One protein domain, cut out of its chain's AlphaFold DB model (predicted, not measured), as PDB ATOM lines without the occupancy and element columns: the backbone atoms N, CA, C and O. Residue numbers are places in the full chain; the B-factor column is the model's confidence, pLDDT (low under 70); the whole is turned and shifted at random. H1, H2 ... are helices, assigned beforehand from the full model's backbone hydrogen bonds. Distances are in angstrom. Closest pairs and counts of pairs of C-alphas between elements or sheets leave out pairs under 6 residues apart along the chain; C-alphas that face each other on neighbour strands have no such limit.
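What this domain is: This is residues 184 to 263 of the 265 residues of the protein "Aste57867_19797 protein" of Aphanomyces stellatus (UniProt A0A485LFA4). Look first at H1, the longest helix: H3 crosses it as a loose X, and H2 spans one end, from H1's residues 196 to 201 to H3's first residues. Short H4 packs on H1. The 80 printed residues hold H1, H2, H3, H4 in that order and no named strand: all helix, compact, radius of gyration of the C-alphas 13.0 A, spans 33 by 32 by 22 A.

Where its parts are: Find C-alpha 184 at (7.981, 28.841, -50.091), where H1, residues 184 to 202, begins its 27.5 A. H2 is 213 to 225, 19.0 A; H3 is 236 to 248, 18.3 A; H4, 258 to 262, 6.2 A, ends at (9.021, 23.591, -30.750).

How they stand to each other: H1 touches H2, about perpendicular at 81 degrees; the closest C-alphas, Ala 200 and Cys 213, are 5.1 A apart. H1 touches H4 with residues 191 to 198 alone, closest C-alphas Val 195 and Ile 260, 6.6 A. H1 and H3 are close but not clearly touching: C-alphas Phe 190 and Met 242 come closest, 7.7 A, at 87 degrees, about perpendicular. H2, residues 219 to 223 alone, only just touches H3, residues 236 to 240 alone, with 3 pairs of C-alphas within 8 A, closest Met 223 and Cys 236, 6.6 A. H4 is apart from H2 and H3. Every O i to N i+4 pair is within hydrogen-bond range in H1, H3 and H4; H2 has 8 of 9.

The domain as a whole: The C-alphas of Ala 207 and Asn 251 are farthest apart, 35.5 A. The printed part has no cut; its three links are short. Find pLDDT under 70 at residues 259, 262 and 263.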
ATOM      1  N   GLU A 184       8.861  29.127 -51.221       80.50
ATOM      2  CA  GLU A 184       7.981  28.841 -50.091       80.50
ATOM      3  C   GLU A 184       7.469  27.402 -50.109       80.50
ATOM      4  O   GLU A 184       7.586  26.715 -49.091       80.50
ATOM      5  N   ALA A 185       7.018  26.908 -51.267       83.56
ATOM      6  CA  ALA A 185       6.594  25.521 -51.441       83.56
ATOM      7  C   ALA A 185       7.733  24.538 -51.126       83.56
ATOM      8  O   ALA A 185       7.534  23.560 -50.405       83.56
ATOM      9  N   ARG A 186       8.965  24.841 -51.564       82.25
ATOM     10  CA  ARG A 186      10.148  24.028 -51.224       82.25
ATOM     11  C   ARG A 186      10.411  23.995 -49.721       82.25
ATOM     12  O   ARG A 186      10.696  22.936 -49.164       82.25
ATOM     13  N   ARG A 187      10.300  25.140 -49.040       83.50
ATOM     14  CA  ARG A 187      10.457  25.210 -47.577       83.50
ATOM     15  C   ARG A 187       9.347  24.439 -46.862       83.50
ATOM     16  O   ARG A 187       9.630  23.775 -45.872       83.50
ATOM     17  N   ALA A 188       8.106  24.519 -47.341       83.81
ATOM     18  CA  ALA A 188       6.980  23.766 -46.793       83.81
ATOM     19  C   ALA A 188       7.200  22.254 -46.935       83.81
ATOM     20  O   ALA A 188       7.157  21.544 -45.935       83.81
ATOM     21  N   GLN A 189       7.567  21.779 -48.128       85.81
ATOM     22  CA  GLN A 189       7.884  20.370 -48.374       85.81
ATOM     23  C   GLN A 189       9.002  19.866 -47.453       85.81
ATOM     24  O   GLN A 189       8.906  18.787 -46.868       85.81
ATOM     25  N   PHE A 190      10.049  20.674 -47.280       85.38
ATOM     26  CA  PHE A 190      11.167  20.351 -46.400       85.38
ATOM     27  C   PHE A 190      10.725  20.238 -44.932       85.38
ATOM     28  O   PHE A 190      11.097  19.287 -44.246       85.38
ATOM     29  N   ARG A 191       9.882  21.159 -44.446       86.38
ATOM     30  CA  ARG A 191       9.303  21.088 -43.091       86.38
ATOM     31  C   ARG A 191       8.444  19.847 -42.901       86.38
ATOM     32  O   ARG A 191       8.645  19.127 -41.928       86.38
ATOM     33  N   THR A 192       7.528  19.581 -43.829       88.88
ATOM     34  CA  THR A 192       6.659  18.401 -43.776       88.88
ATOM     35  C   THR A 192       7.499  17.137 -43.680       88.88
ATOM     36  O   THR A 192       7.275  16.305 -42.805       88.88
ATOM     37  N   ARG A 193       8.550  17.027 -44.501       89.62
ATOM     38  CA  ARG A 193       9.433  15.859 -44.486       89.62
ATOM     39  C   ARG A 193      10.159  15.682 -43.155       89.62
ATOM     40  O   ARG A 193      10.323  14.558 -42.687       89.62
ATOM     41  N   LEU A 194      10.591  16.774 -42.534       89.00
ATOM     42  CA  LEU A 194      11.226  16.733 -41.221       89.00
ATOM     43  C   LEU A 194      10.286  16.242 -40.120       89.00
ATOM     44  O   LEU A 194      10.708  15.449 -39.280       89.00
ATOM     45  N   VAL A 195       9.027  16.683 -40.138       88.81
ATOM     46  CA  VAL A 195       7.999  16.221 -39.194       88.81
ATOM     47  C   VAL A 195       7.757  14.720 -39.365       88.81
ATOM     48  O   VAL A 195       7.815  13.984 -38.382       88.81
ATOM     49  N   GLN A 196       7.611  14.250 -40.609       91.62
ATOM     50  CA  GLN A 196       7.443  12.826 -40.923       91.62
ATOM     51  C   GLN A 196       8.602  11.974 -40.393       91.62
ATOM     52  O   GLN A 196       8.396  10.938 -39.764       91.62
ATOM     53  N   ILE A 197       9.839  12.430 -40.610       91.81
ATOM     54  CA  ILE A 197      11.038  11.736 -40.130       91.81
ATOM     55  C   ILE A 197      11.112  11.738 -38.606       91.81
ATOM     56  O   ILE A 197      11.535  10.744 -38.019       91.81
ATOM     57  N   LYS A 198      10.730  12.843 -37.955       89.88
ATOM     58  CA  LYS A 198      10.699  12.905 -36.493       89.88
ATOM     59  C   LYS A 198       9.737  11.858 -35.940       89.88
ATOM     60  O   LYS A 198      10.162  11.071 -35.101       89.88
ATOM     61  N   HIS A 199       8.510  11.815 -36.454       92.44
ATOM     62  CA  HIS A 199       7.524  10.807 -36.073       92.44
ATOM     63  C   HIS A 199       8.069   9.388 -36.279       92.44
ATOM     64  O   HIS A 199       8.103   8.606 -35.336       92.44
ATOM     65  N   ALA A 200       8.587   9.069 -37.469       93.81
ATOM     66  CA  ALA A 200       9.087   7.731 -37.785       93.81
ATOM     67  C   ALA A 200      10.225   7.254 -36.861       93.81
ATOM     68  O   ALA A 200      10.359   6.056 -36.627       93.81
ATOM     69  N   ARG A 201      11.034   8.176 -36.315       91.19
ATOM     70  CA  ARG A 201      12.096   7.861 -35.341       91.19
ATOM     71  C   ARG A 201      11.577   7.539 -33.947       91.19
ATOM     72  O   ARG A 201      12.238   6.800 -33.231       91.19
ATOM     73  N   THR A 202      10.473   8.159 -33.541       91.56
ATOM     74  CA  THR A 202       9.922   8.030 -32.185       91.56
ATOM     75  C   THR A 202       8.740   7.072 -32.116       91.56
ATOM     76  O   THR A 202       8.394   6.636 -31.028       91.56
ATOM     77  N   CYS A 203       8.112   6.764 -33.251       94.00
ATOM     78  CA  CYS A 203       6.972   5.865 -33.344       94.00
ATOM     79  C   CYS A 203       7.417   4.415 -33.074       94.00
ATOM     80  O   CYS A 203       8.175   3.862 -33.882       94.00
ATOM     81  N   PRO A 204       6.943   3.777 -31.989       90.19
ATOM     82  CA  PRO A 204       7.270   2.386 -31.686       90.19
ATOM     83  C   PRO A 204       6.475   1.404 -32.560       90.19
ATOM     84  O   PRO A 204       6.943   0.297 -32.815       90.19
ATOM     85  N   ASP A 205       5.318   1.823 -33.078       90.50
ATOM     86  CA  ASP A 205       4.373   0.935 -33.750       90.50
ATOM     87  C   ASP A 205       4.880   0.494 -35.119       90.50
ATOM     88  O   ASP A 205       5.203   1.310 -35.990       90.50
ATOM     89  N   TYR A 206       4.945  -0.819 -35.323       80.00
ATOM     90  CA  TYR A 206       5.315  -1.391 -36.614       80.00
ATOM     91  C   TYR A 206       4.221  -1.161 -37.672       80.00
ATOM     92  O   TYR A 206       4.533  -0.949 -38.841       80.00
ATOM     93  N   ALA A 207       2.957  -1.121 -37.242       85.38
ATOM     94  CA  ALA A 207       1.780  -0.857 -38.065       85.38
ATOM     95  C   ALA A 207       1.134   0.485 -37.678       85.38
ATOM     96  O   ALA A 207       0.010   0.531 -37.196       85.38
ATOM     97  N   CYS A 208       1.882   1.579 -37.823       93.88
ATOM     98  CA  CYS A 208       1.337   2.918 -37.613       93.88
ATOM     99  C   CYS A 208       0.377   3.295 -38.755       93.88
ATOM    100  O   CYS A 208       0.740   3.138 -39.921       93.88
ATOM    101  N   ASP A 209      -0.793   3.849 -38.424       93.06
ATOM    102  CA  ASP A 209      -1.817   4.274 -39.398       93.06
ATOM    103  C   ASP A 209      -1.363   5.439 -40.301       93.06
ATOM    104  O   ASP A 209      -1.960   5.724 -41.342       93.06
ATOM    105  N   GLU A 210      -0.273   6.119 -39.936       92.06
ATOM    106  CA  GLU A 210       0.311   7.191 -40.735       92.06
ATOM    107  C   GLU A 210       0.972   6.644 -42.007       92.06
ATOM    108  O   GLU A 210       2.042   6.031 -41.972       92.06
ATOM    109  N   SER A 211       0.379   6.961 -43.163       91.44
ATOM    110  CA  SER A 211       0.813   6.503 -44.498       91.44
ATOM    111  C   SER A 211       2.306   6.703 -44.813       91.44
ATOM    112  O   SER A 211       2.899   5.950 -45.586       91.44
ATOM    113  N   TYR A 212       2.949   7.711 -44.219       91.62
ATOM    114  CA  TYR A 212       4.367   8.006 -44.433       91.62
ATOM    115  C   TYR A 212       5.303   7.313 -43.434       91.62
ATOM    116  O   TYR A 212       6.515   7.320 -43.654       91.62
ATOM    117  N   CYS A 213       4.791   6.749 -42.337       94.56
ATOM    118  CA  CYS A 213       5.615   6.242 -41.241       94.56
ATOM    119  C   CYS A 213       6.466   5.045 -41.681       94.56
ATOM    120  O   CYS A 213       7.689   5.083 -41.527       94.56
ATOM    121  N   ALA A 214       5.856   4.044 -42.324       93.81
ATOM    122  CA  ALA A 214       6.560   2.856 -42.817       93.81
ATOM    123  C   ALA A 214       7.695   3.220 -43.796       93.81
ATOM    124  O   ALA A 214       8.860   2.894 -43.562       93.81
ATOM    125  N   SER A 215       7.390   4.008 -44.833       92.69
ATOM    126  CA  SER A 215       8.393   4.436 -45.824       92.69
ATOM    127  C   SER A 215       9.510   5.304 -45.222       92.69
ATOM    128  O   SER A 215      10.672   5.226 -45.633       92.69
ATOM    129  N   ALA A 216       9.194   6.135 -44.223       93.62
ATOM    130  CA  ALA A 216      10.186   6.932 -43.512       93.62
ATOM    131  C   ALA A 216      11.084   6.068 -42.607       93.62
ATOM    132  O   ALA A 216      12.289   6.321 -42.558       93.62
ATOM    133  N   LYS A 217      10.540   5.037 -41.944       94.69
ATOM    134  CA  LYS A 217      11.315   4.060 -41.157       94.69
ATOM    135  C   LYS A 217      12.293   3.283 -42.033       94.69
ATOM    136  O   LYS A 217      13.472   3.209 -41.702       94.69
ATOM    137  N   GLU A 218      11.850   2.801 -43.192       94.25
ATOM    138  CA  GLU A 218      12.726   2.118 -44.154       94.25
ATOM    139  C   GLU A 218      13.865   3.013 -44.655       94.25
ATOM    140  O   GLU A 218      15.021   2.587 -44.747       94.25
ATOM    141  N   LEU A 219      13.556   4.276 -44.976       94.88
ATOM    142  CA  LEU A 219      14.567   5.244 -45.390       94.88
ATOM    143  C   LEU A 219      15.586   5.500 -44.273       94.88
ATOM    144  O   LEU A 219      16.781   5.600 -44.544       94.88
ATOM    145  N   LEU A 220      15.126   5.605 -43.025       93.12
ATOM    146  CA  LEU A 220      15.993   5.799 -41.866       93.12
ATOM    147  C   LEU A 220      16.887   4.589 -41.600       93.12
ATOM    148  O   LEU A 220      18.075   4.792 -41.356       93.12
ATOM    149  N   GLY A 221      16.349   3.370 -41.707       94.25
ATOM    150  CA  GLY A 221      17.131   2.136 -41.614       94.25
ATOM    151  C   GLY A 221      18.248   2.119 -42.652       94.25
ATOM    152  O   GLY A 221      19.421   2.012 -42.316       94.25
ATOM    153  N   HIS A 222      17.921   2.409 -43.909       95.25
ATOM    154  CA  HIS A 222      18.937   2.542 -44.950       95.25
ATOM    155  C   HIS A 222      19.983   3.614 -44.669       95.25
ATOM    156  O   HIS A 222      21.163   3.427 -44.948       95.25
ATOM    157  N   MET A 223      19.561   4.775 -44.172       94.12
ATOM    158  CA  MET A 223      20.484   5.863 -43.885       94.12
ATOM    159  C   MET A 223      21.457   5.534 -42.753       94.12
ATOM    160  O   MET A 223      22.513   6.167 -42.729       94.12
ATOM    161  N   ALA A 224      21.120   4.599 -41.861       90.69
ATOM    162  CA  ALA A 224      22.017   4.125 -40.814       90.69
ATOM    163  C   ALA A 224      23.205   3.344 -41.399       90.69
ATOM    164  O   ALA A 224      24.337   3.579 -40.981       90.69
ATOM    165  N   ASP A 225      22.962   2.521 -42.423       92.81
ATOM    166  CA  ASP A 225      23.989   1.650 -43.018       92.81
ATOM    167  C   ASP A 225      24.661   2.249 -44.262       92.81
ATOM    168  O   ASP A 225      25.745   1.843 -44.679       92.81
ATOM    169  N   CYS A 226      24.029   3.234 -44.897       91.44
ATOM    170  CA  CYS A 226      24.525   3.794 -46.144       91.44
ATOM    171  C   CYS A 226      25.712   4.751 -45.907       91.44
ATOM    172  O   CYS A 226      25.656   5.685 -45.111       91.44
ATOM    173  N   SER A 227      26.798   4.602 -46.658       89.88
ATOM    174  CA  SER A 227      27.946   5.530 -46.637       89.88
ATOM    175  C   SER A 227      28.215   6.172 -48.000       89.88
ATOM    176  O   SER A 227      29.077   7.039 -48.119       89.88
ATOM    177  N   HIS A 228      27.433   5.807 -49.019       89.94
ATOM    178  CA  HIS A 228      27.600   6.294 -50.383       89.94
ATOM    179  C   HIS A 228      27.249   7.778 -50.503       89.94
ATOM    180  O   HIS A 228      26.150   8.207 -50.140       89.94
ATOM    181  N   GLU A 229      28.173   8.554 -51.070       81.88
ATOM    182  CA  GLU A 229      27.990   9.992 -51.300       81.88
ATOM    183  C   GLU A 229      26.921  10.275 -52.360       81.88
ATOM    184  O   GLU A 229      26.126  11.196 -52.203       81.88
ATOM    185  N   ASN A 230      26.839   9.420 -53.382       88.12
ATOM    186  CA  ASN A 230      25.856   9.493 -54.463       88.12
ATOM    187  C   ASN A 230      24.938   8.270 -54.427       88.12
ATOM    188  O   ASN A 230      24.846   7.507 -55.384       88.12
ATOM    189  N   CYS A 231      24.310   8.033 -53.275       92.06
ATOM    190  CA  CYS A 231      23.398   6.908 -53.123       92.06
ATOM    191  C   CYS A 231      22.229   7.018 -54.127       92.06
ATOM    192  O   CYS A 231      21.538   8.040 -54.118       92.06
ATOM    193  N   PRO A 232      21.959   5.978 -54.944       91.62
ATOM    194  CA  PRO A 232      20.869   6.003 -55.921       91.62
ATOM    195  C   PRO A 232      19.487   5.876 -55.271       91.62
ATOM    196  O   PRO A 232      18.475   6.090 -55.935       91.62
ATOM    197  N   ARG A 233      19.413   5.523 -53.975       91.19
ATOM    198  CA  ARG A 233      18.131   5.391 -53.281       91.19
ATOM    199  C   ARG A 233      17.436   6.756 -53.236       91.19
ATOM    200  O   ARG A 233      18.027   7.722 -52.731       91.19
ATOM    201  N   PRO A 234      16.174   6.846 -53.691       89.62
ATOM    202  CA  PRO A 234      15.441   8.098 -53.674       89.62
ATOM    203  C   PRO A 234      15.379   8.650 -52.252       89.62
ATOM    204  O   PRO A 234      15.264   7.914 -51.272       89.62
ATOM    205  N   LEU A 235      15.472   9.974 -52.148       89.50
ATOM    206  CA  LEU A 235      15.412  10.727 -50.894       89.50
ATOM    207  C   LEU A 235      16.573  10.499 -49.915       89.50
ATOM    208  O   LEU A 235      16.645  11.226 -48.929       89.50
ATOM    209  N   CYS A 236      17.503   9.569 -50.157       92.56
ATOM    210  CA  CYS A 236      18.625   9.331 -49.244       92.56
ATOM    211  C   CYS A 236      19.527  10.567 -49.139       92.56
ATOM    212  O   CYS A 236      19.701  11.124 -48.052       92.56
ATOM    213  N   LEU A 237      20.036  11.052 -50.275       91.06
ATOM    214  CA  LEU A 237      20.927  12.212 -50.311       91.06
ATOM    215  C   LEU A 237      20.244  13.481 -49.779       91.06
ATOM    216  O   LEU A 237      20.794  14.166 -48.914       91.06
ATOM    217  N   SER A 238      19.030  13.775 -50.246       88.69
ATOM    218  CA  SER A 238      18.293  14.970 -49.823       88.69
ATOM    219  C   SER A 238      17.941  14.929 -48.334       88.69
ATOM    220  O   SER A 238      18.092  15.930 -47.635       88.69
ATOM    221  N   THR A 239      17.562  13.761 -47.806       90.62
ATOM    222  CA  THR A 239      17.260  13.597 -46.378       90.62
ATOM    223  C   THR A 239      18.518  13.704 -45.513       90.62
ATOM    224  O   THR A 239      18.475  14.329 -44.453       90.62
ATOM    225  N   ARG A 240      19.668  13.182 -45.965       90.00
ATOM    226  CA  ARG A 240      20.964  13.379 -45.286       90.00
ATOM    227  C   ARG A 240      21.322  14.851 -45.167       90.00
ATOM    228  O   ARG A 240      21.628  15.317 -44.072       90.00
ATOM    229  N   GLN A 241      21.252  15.582 -46.276       87.94
ATOM    230  CA  GLN A 241      21.534  17.019 -46.307       87.94
ATOM    231  C   GLN A 241      20.592  17.788 -45.378       87.94
ATOM    232  O   GLN A 241      21.015  18.679 -44.640       87.94
ATOM    233  N   MET A 242      19.321  17.398 -45.364       88.56
ATOM    234  CA  MET A 242      18.305  17.996 -44.517       88.56
ATOM    235  C   MET A 242      18.572  17.796 -43.023       88.56
ATOM    236  O   MET A 242      18.559  18.759 -42.256       88.56
ATOM    237  N   LEU A 243      18.877  16.569 -42.604       88.94
ATOM    238  CA  LEU A 243      19.218  16.282 -41.212       88.94
ATOM    239  C   LEU A 243      20.529  16.951 -40.790       88.94
ATOM    240  O   LEU A 243      20.623  17.454 -39.669       88.94
ATOM    241  N   LEU A 244      21.515  17.006 -41.690       86.44
ATOM    242  CA  LEU A 244      22.769  17.716 -41.456       86.44
ATOM    243  C   LEU A 244      22.517  19.206 -41.199       86.44
ATOM    244  O   LEU A 244      23.065  19.761 -40.247       86.44
ATOM    245  N   HIS A 245      21.645  19.842 -41.989       87.25
ATOM    246  CA  HIS A 245      21.228  21.219 -41.734       87.25
ATOM    247  C   HIS A 245      20.587  21.358 -40.351       87.25
ATOM    248  O   HIS A 245      21.006  22.220 -39.583       87.25
ATOM    249  N   CYS A 246      19.620  20.509 -39.994       85.00
ATOM    250  CA  CYS A 246      18.956  20.589 -38.690       85.00
ATOM    251  C   CYS A 246      19.925  20.437 -37.509       85.00
ATOM    252  O   CYS A 246      19.758  21.126 -36.499       85.00
ATOM    253  N   TYR A 247      20.937  19.577 -37.649       84.19
ATOM    254  CA  TYR A 247      21.976  19.362 -36.643       84.19
ATOM    255  C   TYR A 247      22.938  20.555 -36.515       84.19
ATOM    256  O   TYR A 247      23.311  20.933 -35.406       84.19
ATOM    257  N   LEU A 248      23.334  21.165 -37.638       83.00
ATOM    258  CA  LEU A 248      24.301  22.271 -37.656       83.00
ATOM    259  C   LEU A 248      23.667  23.653 -37.443       83.00
ATOM    260  O   LEU A 248      24.343  24.580 -36.991       83.00
ATOM    261  N   CYS A 249      22.387  23.821 -37.773       85.19
ATOM    262  CA  CYS A 249      21.692  25.098 -37.678       85.19
ATOM    263  C   CYS A 249      21.586  25.545 -36.212       85.19
ATOM    264  O   CYS A 249      21.209  24.771 -35.337       85.19
ATOM    265  N   ARG A 250      21.894  26.811 -35.912       83.12
ATOM    266  CA  ARG A 250      21.738  27.396 -34.561       83.12
ATOM    267  C   ARG A 250      20.671  28.480 -34.488       83.12
ATOM    268  O   ARG A 250      20.287  28.875 -33.394       83.12
ATOM    269  N   ASN A 251      20.171  28.922 -35.636       81.75
ATOM    270  CA  ASN A 251      19.175  29.975 -35.714       81.75
ATOM    271  C   ASN A 251      17.814  29.459 -35.203       81.75
ATOM    272  O   ASN A 251      17.218  28.572 -35.815       81.75
ATOM    273  N   MET A 252      17.326  30.017 -34.089       77.44
ATOM    274  CA  MET A 252      16.020  29.669 -33.506       77.44
ATOM    275  C   MET A 252      14.844  30.163 -34.353       77.44
ATOM    276  O   MET A 252      13.780  29.555 -34.343       77.44
ATOM    277  N   GLN A 253      15.070  31.197 -35.162       81.44
ATOM    278  CA  GLN A 253      14.137  31.714 -36.161       81.44
ATOM    279  C   GLN A 253      14.354  31.067 -37.536       81.44
ATOM    280  O   GLN A 253      13.841  31.544 -38.548       81.44
ATOM    281  N   CYS A 254      15.130  29.976 -37.616       86.25
ATOM    282  CA  CYS A 254      15.270  29.235 -38.858       86.25
ATOM    283  C   CYS A 254      13.890  28.752 -39.288       86.25
ATOM    284  O   CYS A 254      13.310  27.862 -38.663       86.25
ATOM    285  N   CYS A 255      13.406  29.321 -40.390       81.31
ATOM    286  CA  CYS A 255      12.064  29.063 -40.874       81.31
ATOM    287  C   CYS A 255      11.818  27.564 -41.095       81.31
ATOM    288  O   CYS A 255      10.688  27.129 -40.963       81.31
ATOM    289  N   VAL A 256      12.852  26.772 -41.374       81.44
ATOM    290  CA  VAL A 256      12.777  25.324 -41.583       81.44
ATOM    291  C   VAL A 256      12.887  24.518 -40.281       81.44
ATOM    292  O   VAL A 256      12.153  23.552 -40.093       81.44
ATOM    293  N   CYS A 257      13.799  24.891 -39.379       84.88
ATOM    294  CA  CYS A 257      14.091  24.107 -38.174       84.88
ATOM    295  C   CYS A 257      13.144  24.398 -37.002       84.88
ATOM    296  O   CYS A 257      13.067  23.576 -36.086       84.88
ATOM    297  N   CYS A 258      12.451  25.541 -36.997       80.44
ATOM    298  CA  CYS A 258      11.588  25.951 -35.886       80.44
ATOM    299  C   CYS A 258      10.513  24.899 -35.547       80.44
ATOM    300  O   CYS A 258      10.328  24.577 -34.376       80.44
ATOM    301  N   ALA A 259       9.903  24.272 -36.560       68.50
ATOM    302  CA  ALA A 259       8.826  23.290 -36.397       68.50
ATOM    303  C   ALA A 259       9.241  22.023 -35.616       68.50
ATOM    304  O   ALA A 259       8.462  21.464 -34.848       68.50
ATOM    305  N   ILE A 260      10.490  21.574 -35.768       72.62
ATOM    306  CA  ILE A 260      10.994  20.383 -35.062       72.62
ATOM    307  C   ILE A 260      11.399  20.718 -33.621       72.62
ATOM    308  O   ILE A 260      11.318  19.866 -32.735       72.62
ATOM    309  N   ARG A 261      11.880  21.946 -33.393       73.25
ATOM    310  CA  ARG A 261      12.395  22.394 -32.090       73.25
ATOM    311  C   ARG A 261      11.282  22.707 -31.104       73.25
ATOM    312  O   ARG A 261      11.433  22.398 -29.933       73.25
ATOM    313  N   ALA A 262      10.178  23.277 -31.585       61.69
ATOM    314  CA  ALA A 262       9.021  23.591 -30.750       61.69
ATOM    315  C   ALA A 262       8.352  22.335 -30.163       61.69
ATOM    316  O   ALA A 262       7.771  22.388 -29.091       61.69
ATOM    317  N   THR A 263       8.480  21.186 -30.830       54.28
ATOM    318  CA  THR A 263       7.862  19.912 -30.425       54.28
ATOM    319  C   THR A 263       8.775  19.056 -29.528       54.28
ATOM    320  O   THR A 263       8.690  17.831 -29.557       54.28
TER     321      THR A 263